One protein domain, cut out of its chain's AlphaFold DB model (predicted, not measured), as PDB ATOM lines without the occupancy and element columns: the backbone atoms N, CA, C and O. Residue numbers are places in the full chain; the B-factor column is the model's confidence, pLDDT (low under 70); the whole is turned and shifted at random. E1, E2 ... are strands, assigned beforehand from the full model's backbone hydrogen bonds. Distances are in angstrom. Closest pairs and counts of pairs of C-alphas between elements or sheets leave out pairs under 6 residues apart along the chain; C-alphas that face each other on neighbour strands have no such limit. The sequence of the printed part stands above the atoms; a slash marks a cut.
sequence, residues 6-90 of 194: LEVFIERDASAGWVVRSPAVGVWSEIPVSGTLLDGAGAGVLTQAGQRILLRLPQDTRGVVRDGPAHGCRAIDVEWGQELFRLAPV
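What this domain is: This is residues 6 to 90 of the 194 residues of the protein "Biotin carboxyl carrier protein of acetyl-CoA carboxylase" of Acidobacteria bacterium (UniProt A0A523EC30). Two strongly twisted antiparallel sheets, E1 E2 E9 E7 E4 and E6 E5 E3 E8, stand on either side of a small core, only partly face to face. The chain passes between the two sheets several times, among them where E4 runs on into E5 across a break of 2 residues, at 86 degrees, and residues 6 to 7, before E1, pair in parallel with residues 55 to 56 of E6. The 85 printed residues hold no named helix and nine named strands, E1 to E9 along the chain; the class is all strand. The whole is compact, with a radius of gyration of the C-alphas of 11.7 A and spans of 35 by 24 by 19 A.

How they stand to each other: In the larger sheet, E1, residues 9 to 13, and E2, residues 17 to 21, form a hairpin; N 11 and O 19 are 3.0 A apart. E9, residues 83 to 89, is antiparallel to E2, with N 18 and O 87 at 2.8 A. E7, residues 62 to 66, is antiparallel to E9 at 127 degrees, with N 66 and O 86 at 2.7 A. Edge strand E4, residues 37 to 39, has N 38 2.8 A from O 63 of E7. E4 runs on into E5, residues 42 to 48, at 86 degrees. E5 and E6, residues 51 to 56, form a hairpin, with N 46 and O 53 at 2.8 A. E3, residues 26 to 29, has N 27 2.9 A from O 47 of E5. Edge strand E8, residues 75 to 78, has N 76 2.8 A from O 28 of E3. E1 and E8 are apart.

Where its parts are: E1 begins at C-alpha 9 (-40.938, 17.454, -1.631). E9 measures 16.8 A, ending at C-alpha 89 (-39.275, 8.865, -14.531); E5 measures 16.5 A and E6 15.7 A.

The domain as a whole: The C-alphas farthest apart, of Ser 15 and Gly 50, are 37.4 A apart. The printed part has no cut and no long link. Mean pLDDT of the printed part is 76.7; 21 residues are under 70, among them 12 to 16 and 68 to 74.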
ATOM      1  N   LEU A   6     -43.928  27.411  -4.372       84.31
ATOM      2  CA  LEU A   6     -43.261  26.478  -3.472       84.31
ATOM      3  C   LEU A   6     -42.824  25.251  -4.260       84.31
ATOM      4  O   LEU A   6     -43.542  24.787  -5.143       84.31
ATOM      5  N   GLU A   7     -41.646  24.740  -3.938       84.31
ATOM      6  CA  GLU A   7     -41.182  23.464  -4.468       84.31
ATOM      7  C   GLU A   7     -41.793  22.327  -3.643       84.31
ATOM      8  O   GLU A   7     -41.883  22.422  -2.417       84.31
ATOM      9  N   VAL A   8     -42.269  21.285  -4.315       85.50
ATOM     10  CA  VAL A   8     -42.792  20.079  -3.660       85.50
ATOM     11  C   VAL A   8     -41.654  19.220  -3.123       85.50
ATOM     12  O   VAL A   8     -40.553  19.223  -3.671       85.50
ATOM     13  N   PHE A   9     -41.922  18.432  -2.084       83.62
ATOM     14  CA  PHE A   9     -40.938  17.454  -1.631       83.62
ATOM     15  C   PHE A   9     -40.951  16.249  -2.563       83.62
ATOM     16  O   PHE A   9     -42.017  15.715  -2.871       83.62
ATOM     17  N   ILE A  10     -39.767  15.826  -2.997       79.06
ATOM     18  CA  ILE A  10     -39.601  14.647  -3.838       79.06
ATOM     19  C   ILE A  10     -38.734  13.627  -3.121       79.06
ATOM     20  O   ILE A  10     -37.603  13.916  -2.735       79.06
ATOM     21  N   GLU A  11     -39.258  12.415  -2.997       79.25
ATOM     22  CA  GLU A  11     -38.534  11.257  -2.487       79.25
ATOM     23  C   GLU A  11     -38.373  10.230  -3.609       79.25
ATOM     24  O   GLU A  11     -39.329   9.916  -4.314       79.25
ATOM     25  N   ARG A  12     -37.155   9.731  -3.832       68.81
ATOM     26  CA  ARG A  12     -36.892   8.749  -4.889       68.81
ATOM     27  C   ARG A  12     -37.165   7.351  -4.350       68.81
ATOM     28  O   ARG A  12     -36.470   6.902  -3.443       68.81
ATOM     29  N   ASP A  13     -38.129   6.665  -4.942       67.00
ATOM     30  CA  ASP A  13     -38.411   5.267  -4.658       67.00
ATOM     31  C   ASP A  13     -37.696   4.386  -5.690       67.00
ATOM     32  O   ASP A  13     -37.860   4.552  -6.901       67.00
ATOM     33  N   ALA A  14     -36.870   3.455  -5.210       48.12
ATOM     34  CA  ALA A  14     -36.012   2.628  -6.058       48.12
ATOM     35  C   ALA A  14     -36.785   1.708  -7.025       48.12
ATOM     36  O   ALA A  14     -36.185   1.221  -7.980       48.12
ATOM     37  N   SER A  15     -38.087   1.486  -6.800       48.81
ATOM     38  CA  SER A  15     -38.924   0.581  -7.601       48.81
ATOM     39  C   SER A  15     -40.080   1.291  -8.323       48.81
ATOM     40  O   SER A  15     -40.559   0.778  -9.330       48.81
ATOM     41  N   ALA A  16     -40.522   2.462  -7.845       50.59
ATOM     42  CA  ALA A  16     -41.748   3.135  -8.299       50.59
ATOM     43  C   ALA A  16     -41.552   4.557  -8.874       50.59
ATOM     44  O   ALA A  16     -42.524   5.174  -9.314       50.59
ATOM     45  N   GLY A  17     -40.324   5.093  -8.901       73.81
ATOM     46  CA  GLY A  17     -40.028   6.419  -9.459       73.81
ATOM     47  C   GLY A  17     -39.819   7.492  -8.390       73.81
ATOM     48  O   GLY A  17     -38.910   7.386  -7.570       73.81
ATOM     49  N   TRP A  18     -40.614   8.560  -8.414       80.81
ATOM     50  CA  TRP A  18     -40.538   9.659  -7.450       80.81
ATOM     51  C   TRP A  18     -41.872   9.864  -6.733       80.81
ATOM     52  O   TRP A  18     -42.908   9.975  -7.376       80.81
ATOM     53  N   VAL A  19     -41.862   9.971  -5.411       84.50
ATOM     54  CA  VAL A  19     -43.037  10.310  -4.607       84.50
ATOM     55  C   VAL A  19     -43.066  11.819  -4.408       84.50
ATOM     56  O   VAL A  19     -42.132  12.387  -3.842       84.50
ATOM     57  N   VAL A  20     -44.132  12.467  -4.878       85.62
ATOM     58  CA  VAL A  20     -44.334  13.910  -4.753       85.62
ATOM     59  C   VAL A  20     -45.227  14.187  -3.554       85.62
ATOM     60  O   VAL A  20     -46.347  13.684  -3.468       85.62
ATOM     61  N   ARG A  21     -44.740  15.004  -2.618       87.88
ATOM     62  CA  ARG A  21     -45.416  15.304  -1.353       87.88
ATOM     63  C   ARG A  21     -45.663  16.796  -1.170       87.88
ATOM     64  O   ARG A  21     -44.884  17.638  -1.626       87.88
ATOM     65  N   SER A  22     -46.743  17.116  -0.461       87.06
ATOM     66  CA  SER A  22     -47.130  18.495  -0.190       87.06
ATOM     67  C   SER A  22     -46.104  19.189   0.713       87.06
ATOM     68  O   SER A  22     -45.789  18.668   1.786       87.06
ATOM     69  N   PRO A  23     -45.607  20.382   0.340       87.06
ATOM     70  CA  PRO A  23     -44.664  21.130   1.165       87.06
ATOM     71  C   PRO A  23     -45.334  21.932   2.292       87.06
ATOM     72  O   PRO A  23     -44.640  22.488   3.145       87.06
ATOM     73  N   ALA A  24     -46.668  22.023   2.303       87.31
ATOM     74  CA  ALA A  24     -47.437  22.790   3.281       87.31
ATOM     75  C   ALA A  24     -48.874  22.258   3.434       87.31
ATOM     76  O   ALA A  24     -49.349  21.465   2.623       87.31
ATOM     77  N   VAL A  25     -49.563  22.712   4.483       86.44
ATOM     78  CA  VAL A  25     -50.977  22.392   4.737       86.44
ATOM     79  C   VAL A  25     -51.872  23.358   3.958       86.44
ATOM     80  O   VAL A  25     -51.656  24.573   4.012       86.44
ATOM     81  N   GLY A  26     -52.894  22.854   3.270       89.69
ATOM     82  CA  GLY A  26     -53.861  23.695   2.566       89.69
ATOM     83  C   GLY A  26     -54.755  22.927   1.601       89.69
ATOM     84  O   GLY A  26     -54.803  21.705   1.620       89.69
ATOM     85  N   VAL A  27     -55.450  23.656   0.729       89.19
ATOM     86  CA  VAL A  27     -56.320  23.066  -0.296       89.19
ATOM     87  C   VAL A  27     -55.556  22.975  -1.608       89.19
ATOM     88  O   VAL A  27     -55.294  23.993  -2.254       89.19
ATOM     89  N   TRP A  28     -55.190  21.769  -2.017       90.12
ATOM     90  CA  TRP A  28     -54.540  21.515  -3.295       90.12
ATOM     91  C   TRP A  28     -55.573  21.410  -4.419       90.12
ATOM     92  O   TRP A  28     -56.587  20.739  -4.287       90.12
ATOM     93  N   SER A  29     -55.334  22.111  -5.520       82.81
ATOM     94  CA  SER A  29     -56.233  22.285  -6.666       82.81
ATOM     95  C   SER A  29     -55.419  22.339  -7.960       82.81
ATOM     96  O   SER A  29     -54.191  22.350  -7.908       82.81
ATOM     97  N   GLU A  30     -56.077  22.372  -9.126       84.06
ATOM     98  CA  GLU A  30     -55.384  22.254 -10.430       84.06
ATOM     99  C   GLU A  30     -54.500  20.994 -10.472       84.06
ATOM    100  O   GLU A  30     -53.358  21.009 -10.926       84.06
ATOM    101  N   ILE A  31     -55.063  19.918  -9.923       83.00
ATOM    102  CA  ILE A  31     -54.426  18.625  -9.710       83.00
ATOM    103  C   ILE A  31     -54.028  18.040 -11.072       83.00
ATOM    104  O   ILE A  31     -54.896  17.905 -11.943       83.00
ATOM    105  N   PRO A  32     -52.743  17.699 -11.279       75.31
ATOM    106  CA  PRO A  32     -52.298  17.005 -12.474       75.31
ATOM    107  C   PRO A  32     -53.029  15.673 -12.607       75.31
ATOM    108  O   PRO A  32     -53.101  14.890 -11.661       75.31
ATOM    109  N   VAL A  33     -53.564  15.418 -13.794       72.75
ATOM    110  CA  VAL A  33     -54.269  14.171 -14.076       72.75
ATOM    111  C   VAL A  33     -53.248  13.038 -14.187       72.75
ATOM    112  O   VAL A  33     -52.184  13.224 -14.785       72.75
ATOM    113  N   SER A  34     -53.557  11.866 -13.638       70.56
ATOM    114  CA  SER A  34     -52.753  10.658 -13.844       70.56
ATOM    115  C   SER A  34     -52.527  10.410 -15.342       70.56
ATOM    116  O   SER A  34     -53.436  10.561 -16.149       70.56
ATOM    117  N   GLY A  35     -51.297  10.088 -15.738       66.88
ATOM    118  CA  GLY A  35     -50.893   9.995 -17.145       66.88
ATOM    119  C   GLY A  35     -50.361  11.303 -17.747       66.88
ATOM    120  O   GLY A  35     -49.744  11.269 -18.810       66.88
ATOM    121  N   THR A  36     -50.500  12.445 -17.064       70.69
ATOM    122  CA  THR A  36     -49.916  13.713 -17.534       70.69
ATOM    123  C   THR A  36     -48.394  13.654 -17.448       70.69
ATOM    124  O   THR A  36     -47.834  13.412 -16.378       70.69
ATOM    125  N   LEU A  37     -47.711  13.911 -18.564       74.31
ATOM    126  CA  LEU A  37     -46.272  14.155 -18.566       74.31
ATOM    127  C   LEU A  37     -45.999  15.541 -17.973       74.31
ATOM    128  O   LEU A  37     -46.419  16.553 -18.532       74.31
ATOM    129  N   LEU A  38     -45.267  15.586 -16.866       76.38
ATOM    130  CA  LEU A  38     -44.744  16.819 -16.297       76.38
ATOM    131  C   LEU A  38     -43.273  16.958 -16.695       76.38
ATOM    132  O   LEU A  38     -42.464  16.064 -16.455       76.38
ATOM    133  N   ASP A  39     -42.951  18.088 -17.315       67.25
ATOM    134  CA  ASP A  39     -41.616  18.455 -17.800       67.25
ATOM    135  C   ASP A  39     -41.229  19.787 -17.147       67.25
ATOM    136  O   ASP A  39     -41.440  20.860 -17.706       67.25
ATOM    137  N   GLY A  40     -40.871  19.744 -15.856       62.03
ATOM    138  CA  GLY A  40     -40.668  20.957 -15.045       62.03
ATOM    139  C   GLY A  40     -41.931  21.821 -14.840       62.03
ATOM    140  O   GLY A  40     -41.852  22.952 -14.348       62.03
ATOM    141  N   ALA A  41     -43.105  21.308 -15.226       60.66
ATOM    142  CA  ALA A  41     -44.395  21.976 -15.085       60.66
ATOM    143  C   ALA A  41     -44.875  22.004 -13.619       60.66
ATOM    144  O   ALA A  41     -44.398  21.263 -12.760       60.66
ATOM    145  N   GLY A  42     -45.823  22.898 -13.321       73.88
ATOM    146  CA  GLY A  42     -46.366  23.048 -11.969       73.88
ATOM    147  C   GLY A  42     -47.135  21.807 -11.503       73.88
ATOM    148  O   GLY A  42     -47.994  21.306 -12.223       73.88
ATOM    149  N   ALA A  43     -46.876  21.358 -10.276       79.75
ATOM    150  CA  ALA A  43     -47.545  20.249  -9.590       79.75
ATOM    151  C   ALA A  43     -48.930  20.650  -9.022       79.75
ATOM    152  O   ALA A  43     -49.357  20.167  -7.974       79.75
ATOM    153  N   GLY A  44     -49.619  21.578  -9.689       85.25
ATOM    154  CA  GLY A  44     -50.876  22.179  -9.240       85.25
ATOM    155  C   GLY A  44     -50.705  23.412  -8.346       85.25
ATOM    156  O   GLY A  44     -49.640  24.029  -8.271       85.25
ATOM    157  N   VAL A  45     -51.792  23.811  -7.688       87.56
ATOM    158  CA  VAL A  45     -51.881  25.029  -6.872       87.56
ATOM    159  C   VAL A  45     -52.382  24.697  -5.475       87.56
ATOM    160  O   VAL A  45     -53.477  24.164  -5.311       87.56
ATOM    161  N   LEU A  46     -51.605  25.077  -4.465       89.06
ATOM    162  CA  LEU A  46     -51.986  25.001  -3.062       89.06
ATOM    163  C   LEU A  46     -52.592  26.334  -2.618       89.06
ATOM    164  O   LEU A  46     -51.982  27.389  -2.773       89.06
ATOM    165  N   THR A  47     -53.791  26.296  -2.050       89.44
ATOM    166  CA  THR A  47     -54.418  27.458  -1.422       89.44
ATOM    167  C   THR A  47     -54.233  27.374   0.087       89.44
ATOM    168  O   THR A  47     -54.793  26.493   0.734       89.44
ATOM    169  N   GLN A  48     -53.471  28.307   0.654       87.62
ATOM    170  CA  GLN A  48     -53.192  28.385   2.089       87.62
ATOM    171  C   GLN A  48     -53.553  29.785   2.594       87.62
ATOM    172  O   GLN A  48     -53.094  30.781   2.040       87.62
ATOM    173  N   ALA A  49     -54.410  29.873   3.618       84.19
ATOM    174  CA  ALA A  49     -54.881  31.147   4.184       84.19
ATOM    175  C   ALA A  49     -55.399  32.155   3.124       84.19
ATOM    176  O   ALA A  49     -55.166  33.358   3.215       84.19
ATOM    177  N   GLY A  50     -56.075  31.655   2.080       81.69
ATOM    178  CA  GLY A  50     -56.596  32.464   0.969       81.69
ATOM    179  C   GLY A  50     -55.561  32.873  -0.090       81.69
ATOM    180  O   GLY A  50     -55.927  33.492  -1.089       81.69
ATOM    181  N   GLN A  51     -54.287  32.515   0.077       83.81
ATOM    182  CA  GLN A  51     -53.237  32.748  -0.913       83.81
ATOM    183  C   GLN A  51     -53.070  31.534  -1.827       83.81
ATOM    184  O   GLN A  51     -52.963  30.406  -1.354       83.81
ATOM    185  N   ARG A  52     -53.017  31.770  -3.143       85.69
ATOM    186  CA  ARG A  52     -52.758  30.742  -4.162       85.69
ATOM    187  C   ARG A  52     -51.257  30.626  -4.406       85.69
ATOM    188  O   ARG A  52     -50.634  31.573  -4.886       85.69
ATOM    189  N   ILE A  53     -50.708  29.462  -4.099       86.25
ATOM    190  CA  ILE A  53     -49.288  29.144  -4.173       86.25
ATOM    191  C   ILE A  53     -49.098  28.078  -5.250       86.25
ATOM    192  O   ILE A  53     -49.677  26.998  -5.176       86.25
ATOM    193  N   LEU A  54     -48.308  28.378  -6.278       84.25
ATOM    194  CA  LEU A  54     -48.017  27.423  -7.343       84.25
ATOM    195  C   LEU A  54     -47.002  26.395  -6.839       84.25
ATOM    196  O   LEU A  54     -45.881  26.763  -6.482       84.25
ATOM    197  N   LEU A  55     -47.383  25.121  -6.850       85.75
ATOM    198  CA  LEU A  55     -46.473  24.027  -6.552       85.75
ATOM    199  C   LEU A  55     -45.612  23.750  -7.785       85.75
ATOM    200  O   LEU A  55     -46.129  23.658  -8.899       85.75
ATOM    201  N   ARG A  56     -44.297  23.640  -7.615       84.69
ATOM    202  CA  ARG A  56     -43.353  23.339  -8.696       84.69
ATOM    203  C   ARG A  56     -42.580  22.072  -8.398       84.69
ATOM    204  O   ARG A  56     -42.212  21.825  -7.255       84.69
ATOM    205  N   LEU A  57     -42.328  21.306  -9.451       81.00
ATOM    206  CA  LEU A  57     -41.324  20.256  -9.428       81.00
ATOM    207  C   LEU A  57     -39.921  20.886  -9.532       81.00
ATOM    208  O   LEU A  57     -39.784  21.944 -10.158       81.00
ATOM    209  N   PRO A  58     -38.885  20.235  -8.977       76.31
ATOM    210  CA  PRO A  58     -37.498  20.549  -9.281       76.31
ATOM    211  C   PRO A  58     -37.256  20.494 -10.794       76.31
ATOM    212  O   PRO A  58     -37.825  19.668 -11.506       76.31
ATOM    213  N   GLN A  59     -36.404  21.387 -11.280       61.06
ATOM    214  CA  GLN A  59     -36.142  21.622 -12.705       61.06
ATOM    215  C   GLN A  59     -35.609  20.406 -13.487       61.06
ATOM    216  O   GLN A  59     -35.846  20.317 -14.687       61.06
ATOM    217  N   ASP A  60     -34.973  19.446 -12.816       66.50
ATOM    218  CA  ASP A  60     -34.474  18.203 -13.424       66.50
ATOM    219  C   ASP A  60     -35.481  17.039 -13.349       66.50
ATOM    220  O   ASP A  60     -35.178  15.903 -13.718       66.50
ATOM    221  N   THR A  61     -36.692  17.299 -12.850       68.00
ATOM    222  CA  THR A  61     -37.705  16.269 -12.639       68.00
ATOM    223  C   THR A  61     -38.677  16.233 -13.813       68.00
ATOM    224  O   THR A  61     -39.568  17.078 -13.947       68.00
ATOM    225  N   ARG A  62     -38.532  15.197 -14.642       75.50
ATOM    226  CA  ARG A  62     -39.428  14.902 -15.762       75.50
ATOM    227  C   ARG A  62     -40.006  13.502 -15.646       75.50
ATOM    228  O   ARG A  62     -39.270  12.515 -15.649       75.50
ATOM    229  N   GLY A  63     -41.327  13.399 -15.622       72.62
ATOM    230  CA  GLY A  63     -41.983  12.103 -15.526       72.62
ATOM    231  C   GLY A  63     -43.486  12.158 -15.711       72.62
ATOM    232  O   GLY A  63     -44.078  13.222 -15.867       72.62
ATOM    233  N   VAL A  64     -44.103  10.985 -15.729       78.81
ATOM    234  CA  VAL A  64     -45.549  10.831 -15.898       78.81
ATOM    235  C   VAL A  64     -46.203  10.705 -14.530       78.81
ATOM    236  O   VAL A  64     -45.749   9.907 -13.713       78.81
ATOM    237  N   VAL A  65     -47.265  11.471 -14.284       79.88
ATOM    238  CA  VAL A  65     -48.045  11.397 -13.040       79.88
ATOM    239  C   VAL A  65     -48.675  10.010 -12.919       79.88
ATOM    240  O   VAL A  65     -49.328   9.524 -13.841       79.88
ATOM    241  N   ARG A  66     -48.475   9.369 -11.778       74.81
ATOM    242  CA  ARG A  66     -48.990   8.061 -11.373       74.81
ATOM    243  C   ARG A  66     -49.618   8.198  -9.999       74.81
ATOM    244  O   ARG A  66     -49.243   9.095  -9.250       74.81
ATOM    245  N   ASP A  67     -50.572   7.328  -9.694       73.38
ATOM    246  CA  ASP A  67     -51.185   7.245  -8.361       73.38
ATOM    247  C   ASP A  67     -51.668   8.606  -7.831       73.38
ATOM    248  O   ASP A  67     -51.616   8.894  -6.636       73.38
ATOM    249  N   GLY A  68     -52.093   9.483  -8.750       69.06
ATOM    250  CA  GLY A  68     -52.706  10.754  -8.412       69.06
ATOM    251  C   GLY A  68     -54.139  10.550  -7.920       69.06
ATOM    252  O   GLY A  68     -54.709   9.464  -8.072       69.06
ATOM    253  N   PRO A  69     -54.758  11.593  -7.354       63.16
ATOM    254  CA  PRO A  69     -56.133  11.515  -6.891       63.16
ATOM    255  C   PRO A  69     -57.097  11.125  -8.010       63.16
ATOM    256  O   PRO A  69     -56.852  11.410  -9.186       63.16
ATOM    257  N   ALA A  70     -58.223  10.520  -7.628       52.94
ATOM    258  CA  ALA A  70     -59.253  10.104  -8.568       52.94
ATOM    259  C   ALA A  70     -59.682  11.252  -9.500       52.94
ATOM    260  O   ALA A  70     -59.813  12.417  -9.099       52.94
ATOM    261  N   HIS A  71     -59.928  10.899 -10.760       48.38
ATOM    262  CA  HIS A  71     -60.404  11.830 -11.774       48.38
ATOM    263  C   HIS A  71     -61.667  12.559 -11.286       48.38
ATOM    264  O   HIS A  71     -62.629  11.939 -10.843       48.38
ATOM    265  N   GLY A  72     -61.660  13.894 -11.357       50.03
ATOM    266  CA  GLY A  72     -62.788  14.735 -10.933       50.03
ATOM    267  C   GLY A  72     -62.621  15.414  -9.571       50.03
ATOM    268  O   GLY A  72     -63.354  16.366  -9.286       50.03
ATOM    269  N   CYS A  73     -61.619  15.037  -8.770       57.28
ATOM    270  CA  CYS A  73     -61.228  15.809  -7.591       57.28
ATOM    271  C   CYS A  73     -60.719  17.195  -8.020       57.28
ATOM    272  O   CYS A  73     -59.637  17.344  -8.580       57.28
ATOM    273  N   ARG A  74     -61.525  18.236  -7.789       68.38
ATOM    274  CA  ARG A  74     -61.166  19.628  -8.126       68.38
ATOM    275  C   ARG A  74     -60.285  20.295  -7.076       68.38
ATOM    276  O   ARG A  74     -59.545  21.224  -7.403       68.38
ATOM    277  N   ALA A  75     -60.424  19.857  -5.832       76.62
ATOM    278  CA  ALA A  75     -59.733  20.388  -4.677       76.62
ATOM    279  C   ALA A  75     -59.666  19.308  -3.589       76.62
ATOM    280  O   ALA A  75     -60.652  18.596  -3.392       76.62
ATOM    281  N   ILE A  76     -58.525  19.182  -2.917       79.88
ATOM    282  CA  ILE A  76     -58.287  18.204  -1.853       79.88
ATOM    283  C   ILE A  76     -57.564  18.911  -0.713       79.88
ATOM    284  O   ILE A  76     -56.573  19.604  -0.948       79.88
ATOM    285  N   ASP A  77     -58.052  18.744   0.511       85.81
ATOM    286  CA  ASP A  77     -57.320  19.155   1.704       85.81
ATOM    287  C   ASP A  77     -56.085  18.267   1.872       85.81
ATOM    288  O   ASP A  77     -56.188  17.040   1.907       85.81
ATOM    289  N   VAL A  78     -54.914  18.895   1.936       85.81
ATOM    290  CA  VAL A  78     -53.632  18.208   2.063       85.81
ATOM    291  C   VAL A  78     -52.871  18.696   3.287       85.81
ATOM    292  O   VAL A  78     -52.834  19.892   3.592       85.81
ATOM    293  N   GLU A  79     -52.242  17.760   3.983       87.25
ATOM    294  CA  GLU A  79     -51.370  18.010   5.124       87.25
ATOM    295  C   GLU A  79     -49.902  18.147   4.695       87.25
ATOM    296  O   GLU A  79     -49.508  17.813   3.575       87.25
ATOM    297  N   TRP A  80     -49.057  18.631   5.605       88.94
ATOM    298  CA  TRP A  80     -47.618  18.700   5.371       88.94
ATOM    299  C   TRP A  80     -47.037  17.290   5.182       88.94
ATOM    300  O   TRP A  80     -47.273  16.403   5.999       88.94
ATOM    301  N   GLY A  81     -46.274  17.075   4.109       77.94
ATOM    302  CA  GLY A  81     -45.662  15.781   3.796       77.94
ATOM    303  C   GLY A  81     -46.626  14.728   3.229       77.94
ATOM    304  O   GLY A  81     -46.185  13.620   2.900       77.94
ATOM    305  N   GLN A  82     -47.913  15.056   3.067       83.00
ATOM    306  CA  GLN A  82     -48.887  14.154   2.454       83.00
ATOM    307  C   GLN A  82     -48.497  13.847   1.006       83.00
ATOM    308  O   GLN A  82     -48.119  14.746   0.254       83.00
ATOM    309  N   GLU A  83     -48.587  12.574   0.624       80.69
ATOM    310  CA  GLU A  83     -48.390  12.130  -0.757       80.69
ATOM    311  C   GLU A  83     -49.477  12.742  -1.648       80.69
ATOM    312  O   GLU A  83     -50.668  12.580  -1.386       80.69
ATOM    313  N   LEU A  84     -49.052  13.496  -2.661       81.56
ATOM    314  CA  LEU A  84     -49.938  14.115  -3.644       81.56
ATOM    315  C   LEU A  84     -50.146  13.176  -4.830       81.56
ATOM    316  O   LEU A  84     -51.274  12.946  -5.252       81.56
ATOM    317  N   PHE A  85     -49.038  12.684  -5.382       81.06
ATOM    318  CA  PHE A  85     -48.988  11.755  -6.504       81.06
ATOM    319  C   PHE A  85     -47.578  11.173  -6.624       81.06
ATOM    320  O   PHE A  85     -46.616  11.675  -6.034       81.06
ATOM    321  N   ARG A  86     -47.431  10.137  -7.439       81.69
ATOM    322  CA  ARG A  86     -46.143   9.583  -7.854       81.69
ATOM    323  C   ARG A  86     -45.795  10.049  -9.252       81.69
ATOM    324  O   ARG A  86     -46.653  10.389 -10.056       81.69
ATOM    325  N   LEU A  87     -44.515  10.094  -9.558       76.25
ATOM    326  CA  LEU A  87     -44.009  10.517 -10.845       76.25
ATOM    327  C   LEU A  87     -43.076   9.426 -11.363       76.25
ATOM    328  O   LEU A  87     -42.012   9.177 -10.801       76.25
ATOM    329  N   ALA A  88     -43.494   8.755 -12.431       78.69
ATOM    330  CA  ALA A  88     -42.684   7.745 -13.090       78.69
ATOM    331  C   ALA A  88     -41.634   8.440 -13.975       78.69
ATOM    332  O   ALA A  88     -42.029   9.169 -14.892       78.69
ATOM    333  N   PRO A  89     -40.324   8.242 -13.736       68.50
ATOM    334  CA  PRO A  89     -39.275   8.865 -14.531       68.50
ATOM    335  C   PRO A  89     -39.376   8.435 -15.988       68.50
ATOM    336  O   PRO A  89     -39.354   7.244 -16.298       68.50
ATOM    337  N   VAL A  90     -39.435   9.411 -16.893       61.38
ATOM    338  CA  VAL A  90     -39.200   9.154 -18.316       61.38
ATOM    339  C   VAL A  90     -37.694   9.199 -18.541       61.38
ATOM    340  O   VAL A  90     -37.133  10.196 -18.979       61.38
TER     341      VAL A  90